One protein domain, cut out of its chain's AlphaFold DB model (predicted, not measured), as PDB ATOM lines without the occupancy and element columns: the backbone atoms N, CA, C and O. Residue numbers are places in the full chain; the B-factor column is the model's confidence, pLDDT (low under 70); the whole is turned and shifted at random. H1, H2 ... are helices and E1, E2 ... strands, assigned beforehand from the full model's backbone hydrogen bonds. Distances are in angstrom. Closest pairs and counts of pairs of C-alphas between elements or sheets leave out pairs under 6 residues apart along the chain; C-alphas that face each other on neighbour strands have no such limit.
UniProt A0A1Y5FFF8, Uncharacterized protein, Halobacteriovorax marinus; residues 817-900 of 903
ATOM      1  N   PHE A 817     242.837 212.238 203.499       90.56
ATOM      2  CA  PHE A 817     241.648 213.055 203.734       90.56
ATOM      3  C   PHE A 817     240.627 212.845 202.612       90.56
ATOM      4  O   PHE A 817     240.955 212.417 201.507       90.56
ATOM      5  N   GLU A 818     239.369 213.158 202.909       91.44
ATOM      6  CA  GLU A 818     238.232 213.029 201.995       91.44
ATOM      7  C   GLU A 818     238.471 213.643 200.606       91.44
ATOM      8  O   GLU A 818     238.126 213.032 199.597       91.44
ATOM      9  N   ASN A 819     239.087 214.829 200.550       87.75
ATOM     10  CA  ASN A 819     239.392 215.511 199.292       87.75
ATOM     11  C   ASN A 819     240.445 214.746 198.479       87.75
ATOM     12  O   ASN A 819     240.234 214.519 197.292       87.75
ATOM     13  N   ASP A 820     241.519 214.285 199.129       88.31
ATOM     14  CA  ASP A 820     242.582 213.499 198.495       88.31
ATOM     15  C   ASP A 820     241.997 212.203 197.903       88.31
ATOM     16  O   ASP A 820     242.190 211.898 196.732       88.31
ATOM     17  N   PHE A 821     241.190 211.471 198.681       91.06
ATOM     18  CA  PHE A 821     240.566 210.215 198.245       91.06
ATOM     19  C   PHE A 821     239.499 210.390 197.145       91.06
ATOM     20  O   PHE A 821     239.235 209.455 196.378       91.06
ATOM     21  N   LYS A 822     238.885 211.576 197.056       88.81
ATOM     22  CA  LYS A 822     237.977 211.962 195.964       88.81
ATOM     23  C   LYS A 822     238.718 212.373 194.689       88.81
ATOM     24  O   LYS A 822     238.154 212.199 193.616       88.81
ATOM     25  N   GLN A 823     239.940 212.895 194.803       87.50
ATOM     26  CA  GLN A 823     240.752 213.375 193.677       87.50
ATOM     27  C   GLN A 823     241.791 212.360 193.176       87.50
ATOM     28  O   GLN A 823     242.330 212.549 192.095       87.50
ATOM     29  N   MET A 824     242.071 211.291 193.930       86.56
ATOM     30  CA  MET A 824     243.019 210.251 193.522       86.56
ATOM     31  C   MET A 824     242.531 209.411 192.345       86.56
ATOM     32  O   MET A 824     241.475 208.765 192.416       86.56
ATOM     33  N   ASP A 825     243.388 209.350 191.327       84.94
ATOM     34  CA  ASP A 825     243.292 208.427 190.207       84.94
ATOM     35  C   ASP A 825     243.447 206.966 190.650       84.94
ATOM     36  O   ASP A 825     243.960 206.638 191.724       84.94
ATOM     37  N   LYS A 826     242.993 206.062 189.778       80.25
ATOM     38  CA  LYS A 826     242.957 204.614 190.011       80.25
ATOM     39  C   LYS A 826     244.282 204.034 190.515       80.25
ATOM     40  O   LYS A 826     244.273 203.234 191.450       80.25
ATOM     41  N   ASP A 827     245.388 204.405 189.879       83.19
ATOM     42  CA  ASP A 827     246.682 203.773 190.136       83.19
ATOM     43  C   ASP A 827     247.346 204.314 191.416       83.19
ATOM     44  O   ASP A 827     248.054 203.570 192.094       83.19
ATOM     45  N   ASP A 828     247.029 205.550 191.826       87.00
ATOM     46  CA  ASP A 828     247.457 206.110 193.116       87.00
ATOM     47  C   ASP A 828     246.803 205.379 194.296       87.00
ATOM     48  O   ASP A 828     247.465 205.102 195.297       87.00
ATOM     49  N   ILE A 829     245.519 205.005 194.185       84.44
ATOM     50  CA  ILE A 829     244.777 204.303 195.254       84.44
ATOM     51  C   ILE A 829     245.497 203.010 195.679       84.44
ATOM     52  O   ILE A 829     245.519 202.676 196.869       84.44
ATOM     53  N   LEU A 830     246.145 202.317 194.736       82.00
ATOM     54  CA  LEU A 830     246.921 201.097 194.985       82.00
ATOM     55  C   LEU A 830     248.133 201.319 195.906       82.00
ATOM     56  O   LEU A 830     248.567 200.379 196.572       82.00
ATOM     57  N   ASP A 831     248.675 202.538 195.961       84.44
ATOM     58  CA  ASP A 831     249.848 202.883 196.775       84.44
ATOM     59  C   ASP A 831     249.479 203.272 198.225       84.44
ATOM     60  O   ASP A 831     250.353 203.362 199.095       84.44
ATOM     61  N   PHE A 832     248.179 203.464 198.498       82.81
ATOM     62  CA  PHE A 832     247.613 203.761 199.823       82.81
ATOM     63  C   PHE A 832     246.798 202.608 200.419       82.81
ATOM     64  O   PHE A 832     246.698 202.509 201.646       82.81
ATOM     65  N   ALA A 833     246.226 201.743 199.581       81.25
ATOM     66  CA  ALA A 833     245.517 200.557 200.035       81.25
ATOM     67  C   ALA A 833     246.458 199.539 200.697       81.25
ATOM     68  O   ALA A 833     247.643 199.442 200.369       81.25
ATOM     69  N   ASP A 834     245.933 198.756 201.639       77.94
ATOM     70  CA  ASP A 834     246.710 197.697 202.280       77.94
ATOM     71  C   ASP A 834     246.587 196.324 201.594       77.94
ATOM     72  O   ASP A 834     245.915 196.156 200.578       77.94
ATOM     73  N   SER A 835     247.278 195.325 202.152       77.75
ATOM     74  CA  SER A 835     247.335 193.950 201.633       77.75
ATOM     75  C   SER A 835     245.988 193.224 201.568       77.75
ATOM     76  O   SER A 835     245.942 192.109 201.056       77.75
ATOM     77  N   SER A 836     244.930 193.820 202.117       80.75
ATOM     78  CA  SER A 836     243.565 193.297 202.149       80.75
ATOM     79  C   SER A 836     242.601 194.162 201.324       80.75
ATOM     80  O   SER A 836     241.394 194.010 201.455       80.75
ATOM     81  N   HIS A 837     243.129 195.066 200.490       87.38
ATOM     82  CA  HIS A 837     242.383 196.001 199.639       87.38
ATOM     83  C   HIS A 837     241.593 197.099 200.385       87.38
ATOM     84  O   HIS A 837     240.697 197.716 199.808       87.38
ATOM     85  N   PHE A 838     241.958 197.419 201.636       89.31
ATOM     86  CA  PHE A 838     241.325 198.507 202.396       89.31
ATOM     87  C   PHE A 838     242.101 199.830 202.337       89.31
ATOM     88  O   PHE A 838     243.327 199.858 202.472       89.31
ATOM     89  N   VAL A 839     241.360 200.934 202.209       91.00
ATOM     90  CA  VAL A 839     241.827 202.329 202.245       91.00
ATOM     91  C   VAL A 839     241.149 203.054 203.412       91.00
ATOM     92  O   VAL A 839     239.948 202.903 203.632       91.00
ATOM     93  N   TYR A 840     241.914 203.858 204.151       91.12
ATOM     94  CA  TYR A 840     241.461 204.540 205.366       91.12
ATOM     95  C   TYR A 840     241.409 206.058 205.157       91.12
ATOM     96  O   TYR A 840     242.444 206.694 204.925       91.12
ATOM     97  N   VAL A 841     240.209 206.631 205.251       93.44
ATOM     98  CA  VAL A 841     239.901 208.007 204.835       93.44
ATOM     99  C   VAL A 841     239.324 208.799 206.007       93.44
ATOM    100  O   VAL A 841     238.412 208.336 206.686       93.44
ATOM    101  N   ILE A 842     239.838 210.001 206.254       91.56
ATOM    102  CA  ILE A 842     239.325 210.920 207.273       91.56
ATOM    103  C   ILE A 842     238.339 211.890 206.613       91.56
ATOM    104  O   ILE A 842     238.716 212.691 205.754       91.56
ATOM    105  N   VAL A 843     237.079 211.801 207.038       92.44
ATOM    106  CA  VAL A 843     235.896 212.434 206.430       92.44
ATOM    107  C   VAL A 843     235.246 213.387 207.423       92.44
ATOM    108  O   VAL A 843     235.114 213.055 208.603       92.44
ATOM    109  N   LYS A 844     234.837 214.580 206.975       89.19
ATOM    110  CA  LYS A 844     234.273 215.605 207.871       89.19
ATOM    111  C   LYS A 844     232.765 215.697 207.726       89.19
ATOM    112  O   LYS A 844     232.258 216.097 206.682       89.19
ATOM    113  N   LYS A 845     232.039 215.383 208.800       87.25
ATOM    114  CA  LYS A 845     230.569 215.433 208.824       87.25
ATOM    115  C   LYS A 845     230.094 216.424 209.879       87.25
ATOM    116  O   LYS A 845     230.628 216.464 210.986       87.25
ATOM    117  N   GLU A 846     229.092 217.229 209.543       81.12
ATOM    118  CA  GLU A 846     228.435 218.119 210.502       81.12
ATOM    119  C   GLU A 846     227.311 217.370 211.226       81.12
ATOM    120  O   GLU A 846     226.432 216.782 210.597       81.12
ATOM    121  N   PHE A 847     227.324 217.403 212.557       63.47
ATOM    122  CA  PHE A 847     226.258 216.863 213.393       63.47
ATOM    123  C   PHE A 847     225.841 217.921 214.415       63.47
ATOM    124  O   PHE A 847     226.641 218.318 215.260       63.47
ATOM    125  N   GLN A 848     224.595 218.403 214.331       72.25
ATOM    126  CA  GLN A 848     224.055 219.453 215.215       72.25
ATOM    127  C   GLN A 848     224.950 220.713 215.285       72.25
ATOM    128  O   GLN A 848     225.228 221.229 216.367       72.25
ATOM    129  N   HIS A 849     225.419 221.194 214.126       74.12
ATOM    130  CA  HIS A 849     226.333 222.341 213.981       74.12
ATOM    131  C   HIS A 849     227.722 222.170 214.617       74.12
ATOM    132  O   HIS A 849     228.436 223.144 214.865       74.12
ATOM    133  N   ILE A 850     228.140 220.923 214.846       65.62
ATOM    134  CA  ILE A 850     229.500 220.562 215.243       65.62
ATOM    135  C   ILE A 850     230.117 219.745 214.106       65.62
ATOM    136  O   ILE A 850     229.595 218.690 213.748       65.62
ATOM    137  N   GLN A 851     231.237 220.207 213.544       78.88
ATOM    138  CA  GLN A 851     232.039 219.386 212.634       78.88
ATOM    139  C   GLN A 851     232.762 218.290 213.422       78.88
ATOM    140  O   GLN A 851     233.408 218.564 214.436       78.88
ATOM    141  N   VAL A 852     232.648 217.054 212.947       81.56
ATOM    142  CA  VAL A 852     233.223 215.857 213.560       81.56
ATOM    143  C   VAL A 852     234.013 215.092 212.503       81.56
ATOM    144  O   VAL A 852     233.515 214.845 211.403       81.56
ATOM    145  N   ASP A 853     235.244 214.714 212.850       83.00
ATOM    146  CA  ASP A 853     236.094 213.877 212.006       83.00
ATOM    147  C   ASP A 853     235.700 212.395 212.186       83.00
ATOM    148  O   ASP A 853     235.718 211.857 213.300       83.00
ATOM    149  N   PHE A 854     235.358 211.727 211.087       86.69
ATOM    150  CA  PHE A 854     235.094 210.289 211.009       86.69
ATOM    151  C   PHE A 854     236.245 209.580 210.293       86.69
ATOM    152  O   PHE A 854     236.862 210.146 209.392       86.69
ATOM    153  N   LEU A 855     236.518 208.338 210.683       91.19
ATOM    154  CA  LEU A 855     237.390 207.416 209.968       91.19
ATOM    155  C   LEU A 855     236.511 206.458 209.167       91.19
ATOM    156  O   LEU A 855     235.817 205.617 209.738       91.19
ATOM    157  N   GLU A 856     236.548 206.591 207.851       94.44
ATOM    158  CA  GLU A 856     235.864 205.699 206.927       94.44
ATOM    159  C   GLU A 856     236.840 204.667 206.358       94.44
ATOM    160  O   GLU A 856     237.939 205.005 205.909       94.44
ATOM    161  N   THR A 857     236.433 203.399 206.387       91.19
ATOM    162  CA  THR A 857     237.176 202.292 205.777       91.19
ATOM    163  C   THR A 857     236.485 201.912 204.479       91.19
ATOM    164  O   THR A 857     235.348 201.435 204.502       91.19
ATOM    165  N   TYR A 858     237.175 202.102 203.360       92.81
ATOM    166  CA  TYR A 858     236.714 201.700 202.037       92.81
ATOM    167  C   TYR A 858     237.443 200.436 201.589       92.81
ATOM    168  O   TYR A 858     238.670 200.390 201.620       92.81
ATOM    169  N   GLU A 859     236.707 199.431 201.132       92.25
ATOM    170  CA  GLU A 859     237.252 198.363 200.296       92.25
ATOM    171  C   GLU A 859     237.319 198.870 198.853       92.25
ATOM    172  O   GLU A 859     236.356 199.473 198.366       92.25
ATOM    173  N   TYR A 860     238.441 198.649 198.166       85.56
ATOM    174  CA  TYR A 860     238.526 198.880 196.726       85.56
ATOM    175  C   TYR A 860     238.474 197.548 195.975       85.56
ATOM    176  O   TYR A 860     239.169 196.593 196.323       85.56
ATOM    177  N   GLN A 861     237.690 197.498 194.904       87.94
ATOM    178  CA  GLN A 861     237.671 196.378 193.965       87.94
ATOM    179  C   GLN A 861     237.916 196.912 192.552       87.94
ATOM    180  O   GLN A 861     237.343 197.930 192.166       87.94
ATOM    181  N   ILE A 862     238.774 196.240 191.779       84.81
ATOM    182  CA  ILE A 862     238.989 196.565 190.363       84.81
ATOM    183  C   ILE A 862     238.249 195.533 189.521       84.81
ATOM    184  O   ILE A 862     238.638 194.368 189.485       84.81
ATOM    185  N   ILE A 863     237.195 195.973 188.835       87.62
ATOM    186  CA  ILE A 863     236.354 195.128 187.979       87.62
ATOM    187  C   ILE A 863     236.383 195.737 186.579       87.62
ATOM    188  O   ILE A 863     236.155 196.931 186.419       87.62
ATOM    189  N   ASN A 864     236.739 194.939 185.569       90.06
ATOM    190  CA  ASN A 864     236.854 195.346 184.158       90.06
ATOM    191  C   ASN A 864     237.741 196.583 183.879       90.06
ATOM    192  O   ASN A 864     237.694 197.151 182.794       90.06
ATOM    193  N   GLY A 865     238.589 196.975 184.835       81.06
ATOM    194  CA  GLY A 865     239.455 198.152 184.745       81.06
ATOM    195  C   GLY A 865     238.948 199.379 185.509       81.06
ATOM    196  O   GLY A 865     239.753 200.278 185.747       81.06
ATOM    197  N   GLU A 866     237.697 199.394 185.963       82.06
ATOM    198  CA  GLU A 866     237.110 200.452 186.796       82.06
ATOM    199  C   GLU A 866     237.370 200.196 188.292       82.06
ATOM    200  O   GLU A 866     237.642 199.061 188.689       82.06
ATOM    201  N   VAL A 867     237.306 201.242 189.131       81.56
ATOM    202  CA  VAL A 867     237.499 201.135 190.593       81.56
ATOM    203  C   VAL A 867     236.178 201.325 191.324       81.56
ATOM    204  O   VAL A 867     235.642 202.431 191.387       81.56
ATOM    205  N   PHE A 868     235.712 200.266 191.970       86.69
ATOM    206  CA  PHE A 868     234.566 200.299 192.867       86.69
ATOM    207  C   PHE A 868     235.062 200.562 194.294       86.69
ATOM    208  O   PHE A 868     235.914 199.837 194.804       86.69
ATOM    209  N   LYS A 869     234.565 201.640 194.916       89.31
ATOM    210  CA  LYS A 869     234.912 202.090 196.276       89.31
ATOM    211  C   LYS A 869     233.741 201.782 197.221       89.31
ATOM    212  O   LYS A 869     232.787 202.555 197.285       89.31
ATOM    213  N   THR A 870     233.807 200.675 197.958       90.94
ATOM    214  CA  THR A 870     232.726 200.209 198.848       90.94
ATOM    215  C   THR A 870     232.991 200.639 200.289       90.94
ATOM    216  O   THR A 870     233.995 200.245 200.874       90.94
ATOM    217  N   LEU A 871     232.101 201.433 200.890       93.12
ATOM    218  CA  LEU A 871     232.212 201.835 202.298       93.12
ATOM    219  C   LEU A 871     231.874 200.651 203.223       93.12
ATOM    220  O   LEU A 871     230.739 200.181 203.228       93.12
ATOM    221  N   ILE A 872     232.846 200.201 204.021       92.38
ATOM    222  CA  ILE A 872     232.716 199.059 204.946       92.38
ATOM    223  C   ILE A 872     232.404 199.514 206.376       92.38
ATOM    224  O   ILE A 872     231.584 198.903 207.060       92.38
ATOM    225  N   SER A 873     233.040 200.592 206.849       87.56
ATOM    226  CA  SER A 873     232.765 201.174 208.170       87.56
ATOM    227  C   SER A 873     232.957 202.692 208.184       87.56
ATOM    228  O   SER A 873     233.738 203.231 207.408       87.56
ATOM    229  N   SER A 874     232.246 203.379 209.084       88.88
ATOM    230  CA  SER A 874     232.367 204.821 209.348       88.88
ATOM    231  C   SER A 874     232.405 205.041 210.864       88.88
ATOM    232  O   SER A 874     231.364 205.178 211.512       88.88
ATOM    233  N   GLU A 875     233.604 205.064 211.438       81.81
ATOM    234  CA  GLU A 875     233.842 205.176 212.881       81.81
ATOM    235  C   GLU A 875     234.077 206.636 213.297       81.81
ATOM    236  O   GLU A 875     234.733 207.402 212.598       81.81
ATOM    237  N   ASN A 876     233.547 207.060 214.446       76.75
ATOM    238  CA  ASN A 876     233.736 208.430 214.933       76.75
ATOM    239  C   ASN A 876     235.061 208.551 215.710       76.75
ATOM    240  O   ASN A 876     235.228 207.913 216.750       76.75
ATOM    241  N   ILE A 877     235.977 209.411 215.248       70.00
ATOM    242  CA  ILE A 877     237.307 209.612 215.859       70.00
ATOM    243  C   ILE A 877     237.211 210.357 217.212       70.00
ATOM    244  O   ILE A 877     238.115 210.293 218.058       70.00
ATOM    245  N   LEU A 878     236.107 211.078 217.422       60.91
ATOM    246  CA  LEU A 878     235.847 211.958 218.556       60.91
ATOM    247  C   LEU A 878     234.704 211.406 219.417       60.91
ATOM    248  O   LEU A 878     233.527 211.722 219.225       60.91
ATOM    249  N   ARG A 879     235.045 210.624 220.444       59.38
ATOM    250  CA  ARG A 879     234.058 210.108 221.397       59.38
ATOM    251  C   ARG A 879     233.576 211.224 222.325       59.38
ATOM    252  O   ARG A 879     234.189 211.518 223.352       59.38
ATOM    253  N   VAL A 880     232.457 211.850 221.965       51.34
ATOM    254  CA  VAL A 880     231.815 212.899 222.769       51.34
ATOM    255  C   VAL A 880     231.063 212.276 223.947       51.34
ATOM    256  O   VAL A 880     230.050 211.600 223.772       51.34
ATOM    257  N   LYS A 881     231.540 212.517 225.171       50.84
ATOM    258  CA  LYS A 881     230.939 212.005 226.407       50.84
ATOM    259  C   LYS A 881     230.225 213.127 227.179       50.84
ATOM    260  O   LYS A 881     230.877 214.095 227.575       50.84
ATOM    261  N   PRO A 882     228.914 213.030 227.456       43.50
ATOM    262  CA  PRO A 882     228.215 214.026 228.266       43.50
ATOM    263  C   PRO A 882     228.549 213.852 229.757       43.50
ATOM    264  O   PRO A 882     228.055 212.942 230.421       43.50
ATOM    265  N   THR A 883     229.360 214.748 230.320       46.06
ATOM    266  CA  THR A 883     229.736 214.750 231.747       46.06
ATOM    267  C   THR A 883     228.961 215.806 232.540       46.06
ATOM    268  O   THR A 883     229.502 216.753 233.114       46.06
ATOM    269  N   GLY A 884     227.634 215.637 232.570       68.81
ATOM    270  CA  GLY A 884     226.679 216.332 233.450       68.81
ATOM    271  C   GLY A 884     226.398 217.811 233.139       68.81
ATOM    272  O   GLY A 884     225.243 218.231 233.169       68.81
ATOM    273  N   LYS A 885     227.430 218.613 232.851       39.22
ATOM    274  CA  LYS A 885     227.326 220.031 232.440       39.22
ATOM    275  C   LYS A 885     228.303 220.427 231.323       39.22
ATOM    276  O   LYS A 885     228.397 221.607 230.996       39.22
ATOM    277  N   LYS A 886     229.049 219.471 230.770       42.47
ATOM    278  CA  LYS A 886     229.974 219.663 229.645       42.47
ATOM    279  C   LYS A 886     229.880 218.482 228.684       42.47
ATOM    280  O   LYS A 886     229.547 217.373 229.101       42.47
ATOM    281  N   LEU A 887     230.213 218.737 227.425       46.69
ATOM    282  CA  LEU A 887     230.607 217.708 226.473       46.69
ATOM    283  C   LEU A 887     232.122 217.522 226.611       46.69
ATOM    284  O   LEU A 887     232.882 218.481 226.473       46.69
ATOM    285  N   GLU A 888     232.554 216.313 226.944       50.72
ATOM    286  CA  GLU A 888     233.961 215.926 227.001       50.72
ATOM    287  C   GLU A 888     234.305 215.202 225.698       50.72
ATOM    288  O   GLU A 888     233.887 214.068 225.479       50.72
ATOM    289  N   VAL A 889     235.011 215.888 224.798       48.78
ATOM    290  CA  VAL A 889     235.397 215.341 223.492       48.78
ATOM    291  C   VAL A 889     236.699 214.556 223.652       48.78
ATOM    292  O   VAL A 889     237.779 215.142 223.734       48.78
ATOM    293  N   MET A 890     236.606 213.228 223.722       53.62
ATOM    294  CA  MET A 890     237.778 212.354 223.762       53.62
ATOM    295  C   MET A 890     238.244 212.049 222.334       53.62
ATOM    296  O   MET A 890     237.584 211.316 221.606       53.62
ATOM    297  N   ASN A 891     239.386 212.607 221.932       53.38
ATOM    298  CA  ASN A 891     240.014 212.293 220.647       53.38
ATOM    299  C   ASN A 891     240.845 211.005 220.780       53.38
ATOM    300  O   ASN A 891     241.926 211.009 221.383       53.38
ATOM    301  N   GLU A 892     240.334 209.895 220.243       57.25
ATOM    302  CA  GLU A 892     240.988 208.588 220.384       57.25
ATOM    303  C   GLU A 892     242.187 208.433 219.426       57.25
ATOM    304  O   GLU A 892     243.166 207.773 219.780       57.25
ATOM    305  N   PHE A 893     242.216 209.151 218.294       52.78
ATOM    306  CA  PHE A 893     243.367 209.186 217.375       52.78
ATOM    307  C   PHE A 893     244.641 209.723 218.045       52.78
ATOM    308  O   PHE A 893     245.703 209.108 217.934       52.78
ATOM    309  N   PHE A 894     244.554 210.795 218.841       49.97
ATOM    310  CA  PHE A 894     245.692 211.259 219.648       49.97
ATOM    311  C   PHE A 894     246.126 210.228 220.703       49.97
ATOM    312  O   PHE A 894     247.309 210.164 221.040       49.97
ATOM    313  N   PHE A 895     245.216 209.389 221.206       47.44
ATOM    314  CA  PHE A 895     245.551 208.311 222.140       47.44
ATOM    315  C   PHE A 895     246.253 207.135 221.435       47.44
ATOM    316  O   PHE A 895     247.215 206.587 221.976       47.44
ATOM    317  N   LEU A 896     245.844 206.800 220.206       47.69
ATOM    318  CA  LEU A 896     246.511 205.822 219.336       47.69
ATOM    319  C   LEU A 896     247.902 206.309 218.890       47.69
ATOM    320  O   LEU A 896     248.880 205.565 219.017       47.69
ATOM    321  N   LYS A 897     248.022 207.576 218.475       47.66
ATOM    322  CA  LYS A 897     249.300 208.215 218.115       47.66
ATOM    323  C   LYS A 897     250.261 208.268 219.308       47.66
ATOM    324  O   LYS A 897     251.412 207.857 219.209       47.66
ATOM    325  N   ARG A 898     249.772 208.640 220.499       50.22
ATOM    326  CA  ARG A 898     250.564 208.652 221.750       50.22
ATOM    327  C   ARG A 898     250.957 207.252 222.251       50.22
ATOM    328  O   ARG A 898     251.906 207.136 223.023       50.22
ATOM    329  N   LYS A 899     250.271 206.193 221.805       45.31
ATOM    330  CA  LYS A 899     250.670 204.785 222.000       45.31
ATOM    331  C   LYS A 899     251.638 204.266 220.922       45.31
ATOM    332  O   LYS A 899     252.152 203.159 221.077       45.31
ATOM    333  N   GLY A 900     251.888 205.028 219.852       35.34
ATOM    334  CA  GLY A 900     252.677 204.587 218.698       35.34
ATOM    335  C   GLY A 900     251.990 203.499 217.866       35.34
ATOM    336  O   GLY A 900     252.676 202.646 217.307       35.34
TER     337      GLY A 900
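What this domain is: This is residues 817 to 900 of the 903 residues of an uncharacterized protein of Halobacteriovorax marinus (UniProt A0A1Y5FFF8). What shape do these atoms make? AT one end of a long, strongly twisted ribbon of three strands, E1, E2 and E3, E3 runs on into a small separate hairpin, E4 and E5, that lengthens it, and two short helices, H1 and H2, pack on the ribbon. The turn at residues 846 to 851 sticks out, and so do residues 895 to 900, of which 895 to 898 belong to H3. What are the parts? The 84 printed residues, with three named helices and five named strands, run H1 H2 E1 E2 E3 E4 E5 H3; the sheets E1 - E2 - E3 and E4 - E5 are both antiparallel, and the class is mixed, helices and strands. How compact is it? It is loose, with a radius of gyration of the C-alphas of 15.8 A, and elongated, spanning 55 by 31 by 18 A.

How they stand to each other: How do the first two helices stand? H1, residues 818 to 823, and H2, residues 826 to 832, are close but not clearly touching, their closest C-alphas, Phe 821 and Ile 829, 7.9 A apart; they run opposite ways at a steep tilt of 39 degrees. Which sheet are they on? Both are on the sheet of E1, residues 838 to 847, E2, residues 850 to 863, and E3, residues 866 to 876, a meander, each strand the antiparallel neighbour of the one before. H1 is at the sheet's level, with a height over the sheet of 2.4 A, and its closest C-alpha pair with E1 is Glu 818 and Val 843, 5.0 A; H2 has a height over the sheet of 8.4 A, and its closest C-alpha pair with E3 is Lys 826 and Val 867, 6.5 A. Which backbone atoms pair? In the hairpins E1 and E2, and E2 and E3, N 841 and O 856, 2.9 A, and N 859 and O 870, 2.8 A, are within hydrogen-bond range; in the hairpin of E4, residues 878 to 882, and E5, residues 887 to 891, N 881 and O 888 are, at 2.8 A. Every O i to N i+4 pair is within range in H1 and in H3, residues 892 to 898, which is not on the three-stranded sheet; in H2 0 of 3 are, but 4 of 4 O i to N i+3 pairs.

Where its parts are: Where do the elements begin and end? H1 begins at C-alpha 818, (238.232, 213.029, 201.995), and H3 ends at C-alpha 898, (250.564, 208.652, 221.750). Which elements are long? E2 measures 37.9 A from first to last C-alpha, E3 29.4 A and E1 26.2 A.

The domain as a whole: How large is it? The two C-alphas farthest apart, Asn 864 and Lys 885, are 55.1 A apart. Is it whole? The printed part has no cut, and each link between named elements is tight. Where is confidence low? The mean pLDDT of the printed part is 75.6; residues 847, 850 and 878 to 900 are under 70.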